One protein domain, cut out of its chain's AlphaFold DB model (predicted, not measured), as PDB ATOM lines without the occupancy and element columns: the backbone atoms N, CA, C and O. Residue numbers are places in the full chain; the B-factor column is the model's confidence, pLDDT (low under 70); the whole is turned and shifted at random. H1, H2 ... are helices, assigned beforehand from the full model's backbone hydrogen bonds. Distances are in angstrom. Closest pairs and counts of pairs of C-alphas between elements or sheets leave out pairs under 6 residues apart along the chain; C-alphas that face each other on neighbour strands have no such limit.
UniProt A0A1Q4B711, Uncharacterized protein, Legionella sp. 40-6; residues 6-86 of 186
ATOM      1  N   GLU A   6      12.046  38.052 121.715       51.41
ATOM      2  CA  GLU A   6      11.454  37.607 122.978       51.41
ATOM      3  C   GLU A   6      11.791  36.144 123.252       51.41
ATOM      4  O   GLU A   6      12.095  35.790 124.387       51.41
ATOM      5  N   LEU A   7      11.815  35.308 122.208       50.41
ATOM      6  CA  LEU A   7      12.218  33.909 122.293       50.41
ATOM      7  C   LEU A   7      13.709  33.781 122.600       50.41
ATOM      8  O   LEU A   7      14.071  32.914 123.380       50.41
ATOM      9  N   ILE A   8      14.568  34.651 122.059       58.03
ATOM     10  CA  ILE A   8      16.004  34.673 122.390       58.03
ATOM     11  C   ILE A   8      16.199  35.027 123.868       58.03
ATOM     12  O   ILE A   8      16.901  34.309 124.577       58.03
ATOM     13  N   GLY A   9      15.529  36.071 124.367       52.41
ATOM     14  CA  GLY A   9      15.530  36.413 125.792       52.41
ATOM     15  C   GLY A   9      14.985  35.278 126.664       52.41
ATOM     16  O   GLY A   9      15.575  34.950 127.695       52.41
ATOM     17  N   HIS A  10      13.919  34.607 126.214       50.41
ATOM     18  CA  HIS A  10      13.340  33.449 126.895       50.41
ATOM     19  C   HIS A  10      14.311  32.262 126.922       50.41
ATOM     20  O   HIS A  10      14.573  31.716 127.990       50.41
ATOM     21  N   ILE A  11      14.931  31.921 125.790       59.72
ATOM     22  CA  ILE A  11      15.951  30.870 125.657       59.72
ATOM     23  C   ILE A  11      17.156  31.181 126.554       59.72
ATOM     24  O   ILE A  11      17.627  30.306 127.279       59.72
ATOM     25  N   LEU A  12      17.630  32.428 126.567       57.50
ATOM     26  CA  LEU A  12      18.740  32.869 127.417       57.50
ATOM     27  C   LEU A  12      18.374  32.848 128.909       57.50
ATOM     28  O   LEU A  12      19.234  32.566 129.747       57.50
ATOM     29  N   SER A  13      17.108  33.101 129.251       50.91
ATOM     30  CA  SER A  13      16.606  32.982 130.623       50.91
ATOM     31  C   SER A  13      16.493  31.518 131.080       50.91
ATOM     32  O   SER A  13      16.840  31.223 132.225       50.91
ATOM     33  N   PHE A  14      16.113  30.611 130.167       50.06
ATOM     34  CA  PHE A  14      15.961  29.162 130.372       50.06
ATOM     35  C   PHE A  14      17.265  28.363 130.286       50.06
ATOM     36  O   PHE A  14      17.305  27.206 130.710       50.06
ATOM     37  N   LEU A  15      18.342  28.949 129.754       56.12
ATOM     38  CA  LEU A  15      19.683  28.367 129.790       56.12
ATOM     39  C   LEU A  15      20.204  28.383 131.229       56.12
ATOM     40  O   LEU A  15      20.934  29.262 131.685       56.12
ATOM     41  N   ASP A  16      19.749  27.389 131.971       45.72
ATOM     42  CA  ASP A  16      20.012  27.201 133.379       45.72
ATOM     43  C   ASP A  16      21.512  26.971 133.640       45.72
ATOM     44  O   ASP A  16      22.248  26.487 132.769       45.72
ATOM     45  N   LYS A  17      21.984  27.279 134.858       50.25
ATOM     46  CA  LYS A  17      23.402  27.124 135.273       50.25
ATOM     47  C   LYS A  17      23.989  25.753 134.891       50.25
ATOM     48  O   LYS A  17      25.171  25.659 134.572       50.25
ATOM     49  N   LYS A  18      23.153  24.710 134.861       44.94
ATOM     50  CA  LYS A  18      23.502  23.321 134.525       44.94
ATOM     51  C   LYS A  18      23.808  23.065 133.039       44.94
ATOM     52  O   LYS A  18      24.532  22.122 132.739       44.94
ATOM     53  N   ASN A  19      23.280  23.887 132.128       48.94
ATOM     54  CA  ASN A  19      23.519  23.774 130.683       48.94
ATOM     55  C   ASN A  19      24.631  24.712 130.198       48.94
ATOM     56  O   ASN A  19      25.281  24.410 129.200       48.94
ATOM     57  N   SER A  20      24.913  25.794 130.937       49.47
ATOM     58  CA  SER A  20      26.055  26.680 130.656       49.47
ATOM     59  C   SER A  20      27.386  25.910 130.631       49.47
ATOM     60  O   SER A  20      28.145  25.991 129.668       49.47
ATOM     61  N   SER A  21      27.595  25.013 131.597       46.03
ATOM     62  CA  SER A  21      28.777  24.151 131.690       46.03
ATOM     63  C   SER A  21      28.920  23.144 130.543       46.03
ATOM     64  O   SER A  21      30.038  22.750 130.228       46.03
ATOM     65  N   ARG A  22      27.826  22.754 129.872       45.53
ATOM     66  CA  ARG A  22      27.879  21.886 128.679       45.53
ATOM     67  C   ARG A  22      28.252  22.658 127.408       45.53
ATOM     68  O   ARG A  22      28.912  22.098 126.542       45.53
ATOM     69  N   VAL A  23      27.917  23.948 127.332       47.28
ATOM     70  CA  VAL A  23      28.357  24.853 126.249       47.28
ATOM     71  C   VAL A  23      29.803  25.329 126.464       47.28
ATOM     72  O   VAL A  23      30.519  25.597 125.501       47.28
ATOM     73  N   ALA A  24      30.284  25.358 127.713       43.88
ATOM     74  CA  ALA A  24      31.671  25.694 128.051       43.88
ATOM     75  C   ALA A  24      32.710  24.768 127.389       43.88
ATOM     76  O   ALA A  24      33.832  25.201 127.134       43.88
ATOM     77  N   GLY A  25      32.329  23.524 127.071       43.84
ATOM     78  CA  GLY A  25      33.177  22.574 126.347       43.84
ATOM     79  C   GLY A  25      33.347  22.878 124.855       43.84
ATOM     80  O   GLY A  25      34.229  22.302 124.229       43.84
ATOM     81  N   VAL A  26      32.535  23.776 124.283       47.91
ATOM     82  CA  VAL A  26      32.524  24.038 122.834       47.91
ATOM     83  C   VAL A  26      33.417  25.224 122.464       47.91
ATOM     84  O   VAL A  26      34.050  25.174 121.416       47.91
ATOM     85  N   ASN A  27      33.541  26.248 123.320       49.28
ATOM     86  CA  ASN A  27      34.548  27.315 123.206       49.28
ATOM     87  C   ASN A  27      34.461  28.269 124.423       49.28
ATOM     88  O   ASN A  27      33.404  28.848 124.688       49.28
ATOM     89  N   LYS A  28      35.569  28.497 125.144       55.75
ATOM     90  CA  LYS A  28      35.618  29.375 126.336       55.75
ATOM     91  C   LYS A  28      35.174  30.814 126.033       55.75
ATOM     92  O   LYS A  28      34.538  31.448 126.873       55.75
ATOM     93  N   PHE A  29      35.469  31.300 124.826       56.72
ATOM     94  CA  PHE A  29      35.112  32.650 124.389       56.72
ATOM     95  C   PHE A  29      33.595  32.840 124.260       56.72
ATOM     96  O   PHE A  29      33.040  33.813 124.771       56.72
ATOM     97  N   PHE A  30      32.908  31.874 123.645       61.22
ATOM     98  CA  PHE A  30      31.456  31.923 123.486       61.22
ATOM     99  C   PHE A  30      30.760  31.859 124.845       61.22
ATOM    100  O   PHE A  30      29.846  32.636 125.104       61.22
ATOM    101  N   HIS A  31      31.238  31.005 125.753       66.50
ATOM    102  CA  HIS A  31      30.674  30.907 127.096       66.50
ATOM    103  C   HIS A  31      30.765  32.226 127.883       66.50
ATOM    104  O   HIS A  31      29.794  32.628 128.526       66.50
ATOM    105  N   GLU A  32      31.907  32.921 127.832       74.06
ATOM    106  CA  GLU A  32      32.052  34.217 128.505       74.06
ATOM    107  C   GLU A  32      31.154  35.286 127.863       74.06
ATOM    108  O   GLU A  32      30.461  36.010 128.579       74.06
ATOM    109  N   HIS A  33      31.100  35.351 126.529       77.25
ATOM    110  CA  HIS A  33      30.247  36.304 125.820       77.25
ATOM    111  C   HIS A  33      28.757  36.110 126.154       77.25
ATOM    112  O   HIS A  33      28.098  37.064 126.568       77.25
ATOM    113  N   TYR A  34      28.239  34.876 126.073       81.31
ATOM    114  CA  TYR A  34      26.843  34.568 126.410       81.31
ATOM    115  C   TYR A  34      26.512  34.841 127.875       81.31
ATOM    116  O   TYR A  34      25.411  35.304 128.175       81.31
ATOM    117  N   HIS A  35      27.449  34.582 128.791       85.19
ATOM    118  CA  HIS A  35      27.262  34.918 130.197       85.19
ATOM    119  C   HIS A  35      27.001  36.420 130.368       85.19
ATOM    120  O   HIS A  35      26.008  36.798 130.986       85.19
ATOM    121  N   TRP A  36      27.848  37.281 129.796       88.88
ATOM    122  CA  TRP A  36      27.673  38.732 129.906       88.88
ATOM    123  C   TRP A  36      26.451  39.243 129.152       88.88
ATOM    124  O   TRP A  36      25.758  40.123 129.660       88.88
ATOM    125  N   LEU A  37      26.152  38.670 127.987       88.00
ATOM    126  CA  LEU A  37      24.948  38.998 127.231       88.00
ATOM    127  C   LEU A  37      23.701  38.722 128.078       88.00
ATOM    128  O   LEU A  37      22.869  39.607 128.257       88.00
ATOM    129  N   ARG A  38      23.622  37.539 128.704       85.94
ATOM    130  CA  ARG A  38      22.541  37.200 129.636       85.94
ATOM    131  C   ARG A  38      22.432  38.227 130.758       85.94
ATOM    132  O   ARG A  38      21.334  38.713 130.994       85.94
ATOM    133  N   GLN A  39      23.544  38.588 131.401       89.06
ATOM    134  CA  GLN A  39      23.535  39.593 132.472       89.06
ATOM    135  C   GLN A  39      22.952  40.934 131.994       89.06
ATOM    136  O   GLN A  39      22.116  41.506 132.688       89.06
ATOM    137  N   CYS A  40      23.312  41.395 130.790       89.25
ATOM    138  CA  CYS A  40      22.764  42.622 130.203       89.25
ATOM    139  C   CYS A  40      21.242  42.549 130.006       89.25
ATOM    140  O   CYS A  40      20.540  43.510 130.300       89.25
ATOM    141  N   PHE A  41      20.724  41.415 129.532       87.25
ATOM    142  CA  PHE A  41      19.291  41.251 129.273       87.25
ATOM    143  C   PHE A  41      18.464  40.903 130.512       87.25
ATOM    144  O   PHE A  41      17.243  41.008 130.456       87.25
ATOM    145  N   THR A  42      19.078  40.498 131.626       85.31
ATOM    146  CA  THR A  42      18.360  40.196 132.878       85.31
ATOM    147  C   THR A  42      18.450  41.304 133.923       85.31
ATOM    148  O   THR A  42      17.563  41.415 134.768       85.31
ATOM    149  N   ASP A  43      19.513  42.110 133.903       88.19
ATOM    150  CA  ASP A  43      19.695  43.202 134.856       88.19
ATOM    151  C   ASP A  43      18.790  44.393 134.525       88.19
ATOM    152  O   ASP A  43      18.775  44.898 133.402       88.19
ATOM    153  N   LYS A  44      18.066  44.890 135.535       85.44
ATOM    154  CA  LYS A  44      17.091  45.969 135.347       85.44
ATOM    155  C   LYS A  44      17.741  47.258 134.853       85.44
ATOM    156  O   LYS A  44      17.155  47.922 134.013       85.44
ATOM    157  N   ASN A  45      18.931  47.617 135.344       85.94
ATOM    158  CA  ASN A  45      19.594  48.858 134.933       85.94
ATOM    159  C   ASN A  45      20.084  48.779 133.487       85.94
ATOM    160  O   ASN A  45      20.003  49.768 132.761       85.94
ATOM    161  N   CYS A  46      20.559  47.608 133.065       87.94
ATOM    162  CA  CYS A  46      20.940  47.358 131.680       87.94
ATOM    163  C   CYS A  46      19.720  47.406 130.755       87.94
ATOM    164  O   CYS A  46      19.765  48.089 129.735       87.94
ATOM    165  N   GLN A  47      18.607  46.776 131.146       85.75
ATOM    166  CA  GLN A  47      17.357  46.807 130.379       85.75
ATOM    167  C   GLN A  47      16.861  48.234 130.103       85.75
ATOM    168  O   GLN A  47      16.336  48.478 129.022       85.75
ATOM    169  N   LEU A  48      17.084  49.198 131.011       83.44
ATOM    170  CA  LEU A  48      16.733  50.613 130.780       83.44
ATOM    171  C   LEU A  48      17.469  51.249 129.600       83.44
ATOM    172  O   LEU A  48      16.980  52.213 129.023       83.44
ATOM    173  N   LEU A  49      18.646  50.736 129.259       86.56
ATOM    174  CA  LEU A  49      19.467  51.239 128.160       86.56
ATOM    175  C   LEU A  49      19.334  50.383 126.897       86.56
ATOM    176  O   LEU A  49      19.777  50.808 125.837       86.56
ATOM    177  N   ILE A  50      18.721  49.201 127.009       83.69
ATOM    178  CA  ILE A  50      18.453  48.264 125.907       83.69
ATOM    179  C   ILE A  50      16.997  48.409 125.409       83.69
ATOM    180  O   ILE A  50      16.491  47.575 124.674       83.69
ATOM    181  N   GLN A  51      16.299  49.479 125.807       69.38
ATOM    182  CA  GLN A  51      14.885  49.692 125.472       69.38
ATOM    183  C   GLN A  51      14.613  49.851 123.969       69.38
ATOM    184  O   GLN A  51      13.469  49.693 123.552       69.38
ATOM    185  N   ASP A  52      15.625  50.182 123.165       68.56
ATOM    186  CA  ASP A  52      15.501  50.203 121.714       68.56
ATOM    187  C   ASP A  52      16.041  48.917 121.071       68.56
ATOM    188  O   ASP A  52      17.024  48.316 121.517       68.56
ATOM    189  N   ASP A  53      15.409  48.523 119.964       64.44
ATOM    190  CA  ASP A  53      15.851  47.387 119.153       64.44
ATOM    191  C   ASP A  53      17.322  47.516 118.743       64.44
ATOM    192  O   ASP A  53      18.046  46.527 118.689       64.44
ATOM    193  N   LEU A  54      17.799  48.746 118.535       75.38
ATOM    194  CA  LEU A  54      19.149  49.013 118.060       75.38
ATOM    195  C   LEU A  54      20.238  48.619 119.074       75.38
ATOM    196  O   LEU A  54      21.265  48.082 118.666       75.38
ATOM    197  N   THR A  55      20.075  48.881 120.379       80.69
ATOM    198  CA  THR A  55      21.071  48.435 121.381       80.69
ATOM    199  C   THR A  55      21.042  46.925 121.522       80.69
ATOM    200  O   THR A  55      22.102  46.303 121.606       80.69
ATOM    201  N   ALA A  56      19.838  46.348 121.555       82.88
ATOM    202  CA  ALA A  56      19.659  44.910 121.680       82.88
ATOM    203  C   ALA A  56      20.339  44.184 120.513       82.88
ATOM    204  O   ALA A  56      21.150  43.284 120.738       82.88
ATOM    205  N   ASP A  57      20.093  44.645 119.286       81.31
ATOM    206  CA  ASP A  57      20.653  44.065 118.067       81.31
ATOM    207  C   ASP A  57      22.175  44.196 118.039       81.31
ATOM    208  O   ASP A  57      22.863  43.223 117.749       81.31
ATOM    209  N   LYS A  58      22.727  45.343 118.449       84.12
ATOM    210  CA  LYS A  58      24.184  45.548 118.522       84.12
ATOM    211  C   LYS A  58      24.876  44.701 119.584       84.12
ATOM    212  O   LYS A  58      26.014  44.278 119.383       84.12
ATOM    213  N   LEU A  59      24.219  44.456 120.716       85.56
ATOM    214  CA  LEU A  59      24.725  43.544 121.744       85.56
ATOM    215  C   LEU A  59      24.722  42.095 121.242       85.56
ATOM    216  O   LEU A  59      25.700  41.383 121.451       85.56
ATOM    217  N   ILE A  60      23.654  41.674 120.558       83.56
ATOM    218  CA  ILE A  60      23.510  40.313 120.013       83.56
ATOM    219  C   ILE A  60      24.463  40.080 118.833       83.56
ATOM    220  O   ILE A  60      25.090  39.026 118.753       83.56
ATOM    221  N   ALA A  61      24.611  41.066 117.946       82.00
ATOM    222  CA  ALA A  61      25.532  41.031 116.811       82.00
ATOM    223  C   ALA A  61      27.010  41.123 117.234       82.00
ATOM    224  O   ALA A  61      27.902  40.891 116.421       82.00
ATOM    225  N   GLY A  62      27.286  41.454 118.502       80.31
ATOM    226  CA  GLY A  62      28.640  41.585 119.039       80.31
ATOM    227  C   GLY A  62      29.343  42.898 118.678       80.31
ATOM    228  O   GLY A  62      30.530  43.041 118.969       80.31
ATOM    229  N   GLU A  63      28.632  43.869 118.102       86.69
ATOM    230  CA  GLU A  63      29.143  45.223 117.841       86.69
ATOM    231  C   GLU A  63      29.414  45.988 119.145       86.69
ATOM    232  O   GLU A  63      30.351  46.782 119.235       86.69
ATOM    233  N   ILE A  64      28.616  45.720 120.184       89.38
ATOM    234  CA  ILE A  64      28.853  46.196 121.548       89.38
ATOM    235  C   ILE A  64      29.349  45.023 122.387       89.38
ATOM    236  O   ILE A  64      28.672  44.007 122.526       89.38
ATOM    237  N   ASN A  65      30.515  45.181 123.018       90.38
ATOM    238  CA  ASN A  65      31.017  44.177 123.948       90.38
ATOM    239  C   ASN A  65      30.128  44.130 125.215       90.38
ATOM    240  O   ASN A  65      30.119  45.104 125.978       90.38
ATOM    241  N   PRO A  66      29.435  43.008 125.497       90.50
ATOM    242  CA  PRO A  66      28.463  42.938 126.587       90.50
ATOM    243  C   PRO A  66      29.113  43.045 127.971       90.50
ATOM    244  O   PRO A  66      28.508  43.577 128.896       90.50
ATOM    245  N   LYS A  67      30.369  42.605 128.131       93.94
ATOM    246  CA  LYS A  67      31.109  42.743 129.395       93.94
ATOM    247  C   LYS A  67      31.382  44.207 129.710       93.94
ATOM    248  O   LYS A  67      31.102  44.657 130.817       93.94
ATOM    249  N   ILE A  68      31.906  44.945 128.728       95.00
ATOM    250  CA  ILE A  68      32.213  46.374 128.873       95.00
ATOM    251  C   ILE A  68      30.924  47.155 129.119       95.00
ATOM    252  O   ILE A  68      30.884  47.990 130.018       95.00
ATOM    253  N   PHE A  69      29.864  46.848 128.366       94.44
ATOM    254  CA  PHE A  69      28.555  47.464 128.550       94.44
ATOM    255  C   PHE A  69      28.026  47.245 129.968       94.44
ATOM    256  O   PHE A  69      27.782  48.214 130.684       94.44
ATOM    257  N   TYR A  70      27.937  45.987 130.408       94.44
ATOM    258  CA  TYR A  70      27.456  45.645 131.743       94.44
ATOM    259  C   TYR A  70      28.267  46.356 132.831       94.44
ATOM    260  O   TYR A  70      27.705  47.018 133.699       94.44
ATOM    261  N   GLN A  71      29.599  46.287 132.764       95.31
ATOM    262  CA  GLN A  71      30.469  46.950 133.735       95.31
ATOM    263  C   GLN A  71      30.281  48.469 133.740       95.31
ATOM    264  O   GLN A  71      30.244  49.068 134.815       95.31
ATOM    265  N   ALA A  72      30.127  49.096 132.574       94.62
ATOM    266  CA  ALA A  72      29.887  50.531 132.473       94.62
ATOM    267  C   ALA A  72      28.543  50.935 133.101       94.62
ATOM    268  O   ALA A  72      28.483  51.961 133.777       94.62
ATOM    269  N   VAL A  73      27.501  50.110 132.956       92.94
ATOM    270  CA  VAL A  73      26.214  50.311 133.640       92.94
ATOM    271  C   VAL A  73      26.378  50.197 135.154       92.94
ATOM    272  O   VAL A  73      25.987  51.111 135.877       92.94
ATOM    273  N   GLN A  74      27.000  49.118 135.639       93.06
ATOM    274  CA  GLN A  74      27.154  48.869 137.079       93.06
ATOM    275  C   GLN A  74      28.041  49.908 137.777       93.06
ATOM    276  O   GLN A  74      27.811  50.253 138.931       93.06
ATOM    277  N   THR A  75      29.051  50.431 137.077       93.31
ATOM    278  CA  THR A  75      29.980  51.442 137.611       93.31
ATOM    279  C   THR A  75      29.558  52.878 137.306       93.31
ATOM    280  O   THR A  75      30.287  53.808 137.644       93.31
ATOM    281  N   ASN A  76      28.393  53.081 136.678       89.62
ATOM    282  CA  ASN A  76      27.904  54.397 136.266       89.62
ATOM    283  C   ASN A  76      28.938  55.182 135.418       89.62
ATOM    284  O   ASN A  76      29.125  56.392 135.566       89.62
ATOM    285  N   ASN A  77      29.651  54.474 134.535       94.25
ATOM    286  CA  ASN A  77      30.712  55.036 133.704       94.25
ATOM    287  C   ASN A  77      30.119  55.742 132.475       94.25
ATOM    288  O   ASN A  77      30.105  55.213 131.361       94.25
ATOM    289  N   ILE A  78      29.623  56.961 132.699       92.31
ATOM    290  CA  ILE A  78      28.974  57.794 131.679       92.31
ATOM    291  C   ILE A  78      29.825  57.961 130.409       92.31
ATOM    292  O   ILE A  78      29.266  57.791 129.325       92.31
ATOM    293  N   PRO A  79      31.144  58.254 130.468       94.44
ATOM    294  CA  PRO A  79      31.953  58.381 129.255       94.44
ATOM    295  C   PRO A  79      31.950  57.123 128.383       94.44
ATOM    296  O   PRO A  79      31.856  57.225 127.161       94.44
ATOM    297  N   VAL A  80      32.032  55.937 128.994       94.75
ATOM    298  CA  VAL A  80      31.987  54.667 128.257       94.75
ATOM    299  C   VAL A  80      30.588  54.419 127.703       94.75
ATOM    300  O   VAL A  80      30.458  54.097 126.525       94.75
ATOM    301  N   LEU A  81      29.538  54.643 128.497       93.19
ATOM    302  CA  LEU A  81      28.154  54.493 128.035       93.19
ATOM    303  C   LEU A  81      27.832  55.425 126.864       93.19
ATOM    304  O   LEU A  81      27.228  54.975 125.895       93.19
ATOM    305  N   LYS A  82      28.292  56.683 126.895       93.06
ATOM    306  CA  LYS A  82      28.153  57.620 125.769       93.06
ATOM    307  C   LYS A  82      28.784  57.042 124.501       93.06
ATOM    308  O   LYS A  82      28.114  56.987 123.480       93.06
ATOM    309  N   LYS A  83      30.018  56.528 124.577       92.25
ATOM    310  CA  LYS A  83      30.703  55.912 123.422       92.25
ATOM    311  C   LYS A  83      29.991  54.670 122.883       92.25
ATOM    312  O   LYS A  83      29.977  54.464 121.677       92.25
ATOM    313  N   LEU A  84      29.433  53.835 123.762       91.19
ATOM    314  CA  LEU A  84      28.746  52.602 123.358       91.19
ATOM    315  C   LEU A  84      27.349  52.871 122.786       91.19
ATOM    316  O   LEU A  84      26.911  52.177 121.873       91.19
ATOM    317  N   LEU A  85      26.634  53.854 123.338       89.50
ATOM    318  CA  LEU A  85      25.237  54.111 123.002       89.50
ATOM    319  C   LEU A  85      25.067  55.150 121.888       89.50
ATOM    320  O   LEU A  85      24.081  55.078 121.161       89.50
ATOM    321  N   PHE A  86      25.979  56.105 121.737       89.62
ATOM    322  CA  PHE A  86      25.853  57.204 120.779       89.62
ATOM    323  C   PHE A  86      26.884  57.048 119.660       89.62
ATOM    324  O   PHE A  86      28.011  57.523 119.771       89.62
TER     325      PHE A  86
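This is residues 6 to 86 of the 186 residues of an uncharacterized protein of Legionella sp. 40-6 (UniProt A0A1Q4B711). The longest helix, H3, runs through the middle of the model; the helical hairpin of H6 and H7 is built on one side of it, with H6 packing on H3, while short H1 and H2 lie loosely on its other side, H1 near its last residues and H2 near its first. H4 sits at the corner after H3, H5 is near H3, H6 and H7, and residues 25 to 30 stick out. The printed part has 81 residues with seven named helices, H1 to H7 in chain order, and no named strand: an all-helix domain. It is compact, with a radius of gyration of the C-alphas of 12.8 A, and spans 36 by 24 by 20 A.

H3, residues 28 to 42, and H6, residues 66 to 74, are the hubs, touching three helices each. They touch at a steep tilt of 39 degrees, running the same way; their closest C-alphas, of Trp 36 and Lys 67, are 5.3 A apart. H7, residues 78 to 85, touches H6 as the other half of a helical hairpin, opposite ways at a steep tilt of 39 degrees, closest at the C-alphas of Ala 72 and Leu 81, 6.2 A. H4, residues 44 to 47, touches H6, with the C-alphas of Cys 46 and Val 73 closest at 6.4 A, and only just touches H3, only at the corner, with 3 pairs of C-alphas within 8 A, the closest those of Cys 40 and Cys 46, 5.3 A. H5, residues 53 to 60, is close to but not clearly touching H3, at a shallow tilt of 28 degrees, opposite ways; the C-alphas of Leu 37 and Leu 59 are closest at 7.1 A. H1, residues 6 to 14, touches residues 38 to 42 of H3 alone, at a steep tilt of 68 degrees, only just short of about perpendicular; the C-alphas of Leu 12 and Arg 38 are closest at 6.2 A. H2, residues 17 to 23, is close to but not clearly touching H3, with the C-alphas of Val 23 and His 31 closest at 6.5 A. H1 and H2 are apart. Every O i to N i+4 pair is within hydrogen-bond range in H1, H3, H5, H6 and H7; in H2 it is 1 of 3, beside 2 of 4 O i to N i+3 pairs, and H4 is too short for an O i to N i+4 pair.

H3 measures 21.4 A from C-alpha 28 at (35.618, 29.375, 126.336) to C-alpha 42. H1, from C-alpha 6 at (11.454, 37.607, 122.978), and H6 measure 12.1 A each. H2 and H5 measure 10.5 A each, and H4 5.0 A. H7 measures 10.1 A and ends with C-alpha 85 at (25.237, 54.111, 123.002).

The C-alphas of Arg 22 and Pro 79 are the two farthest apart, 36.7 A. The printed part has no cut, and each of the six links is tight. Mean pLDDT of the printed part is 75.5; residues 6 to 31 and 51 to 53 are under 70.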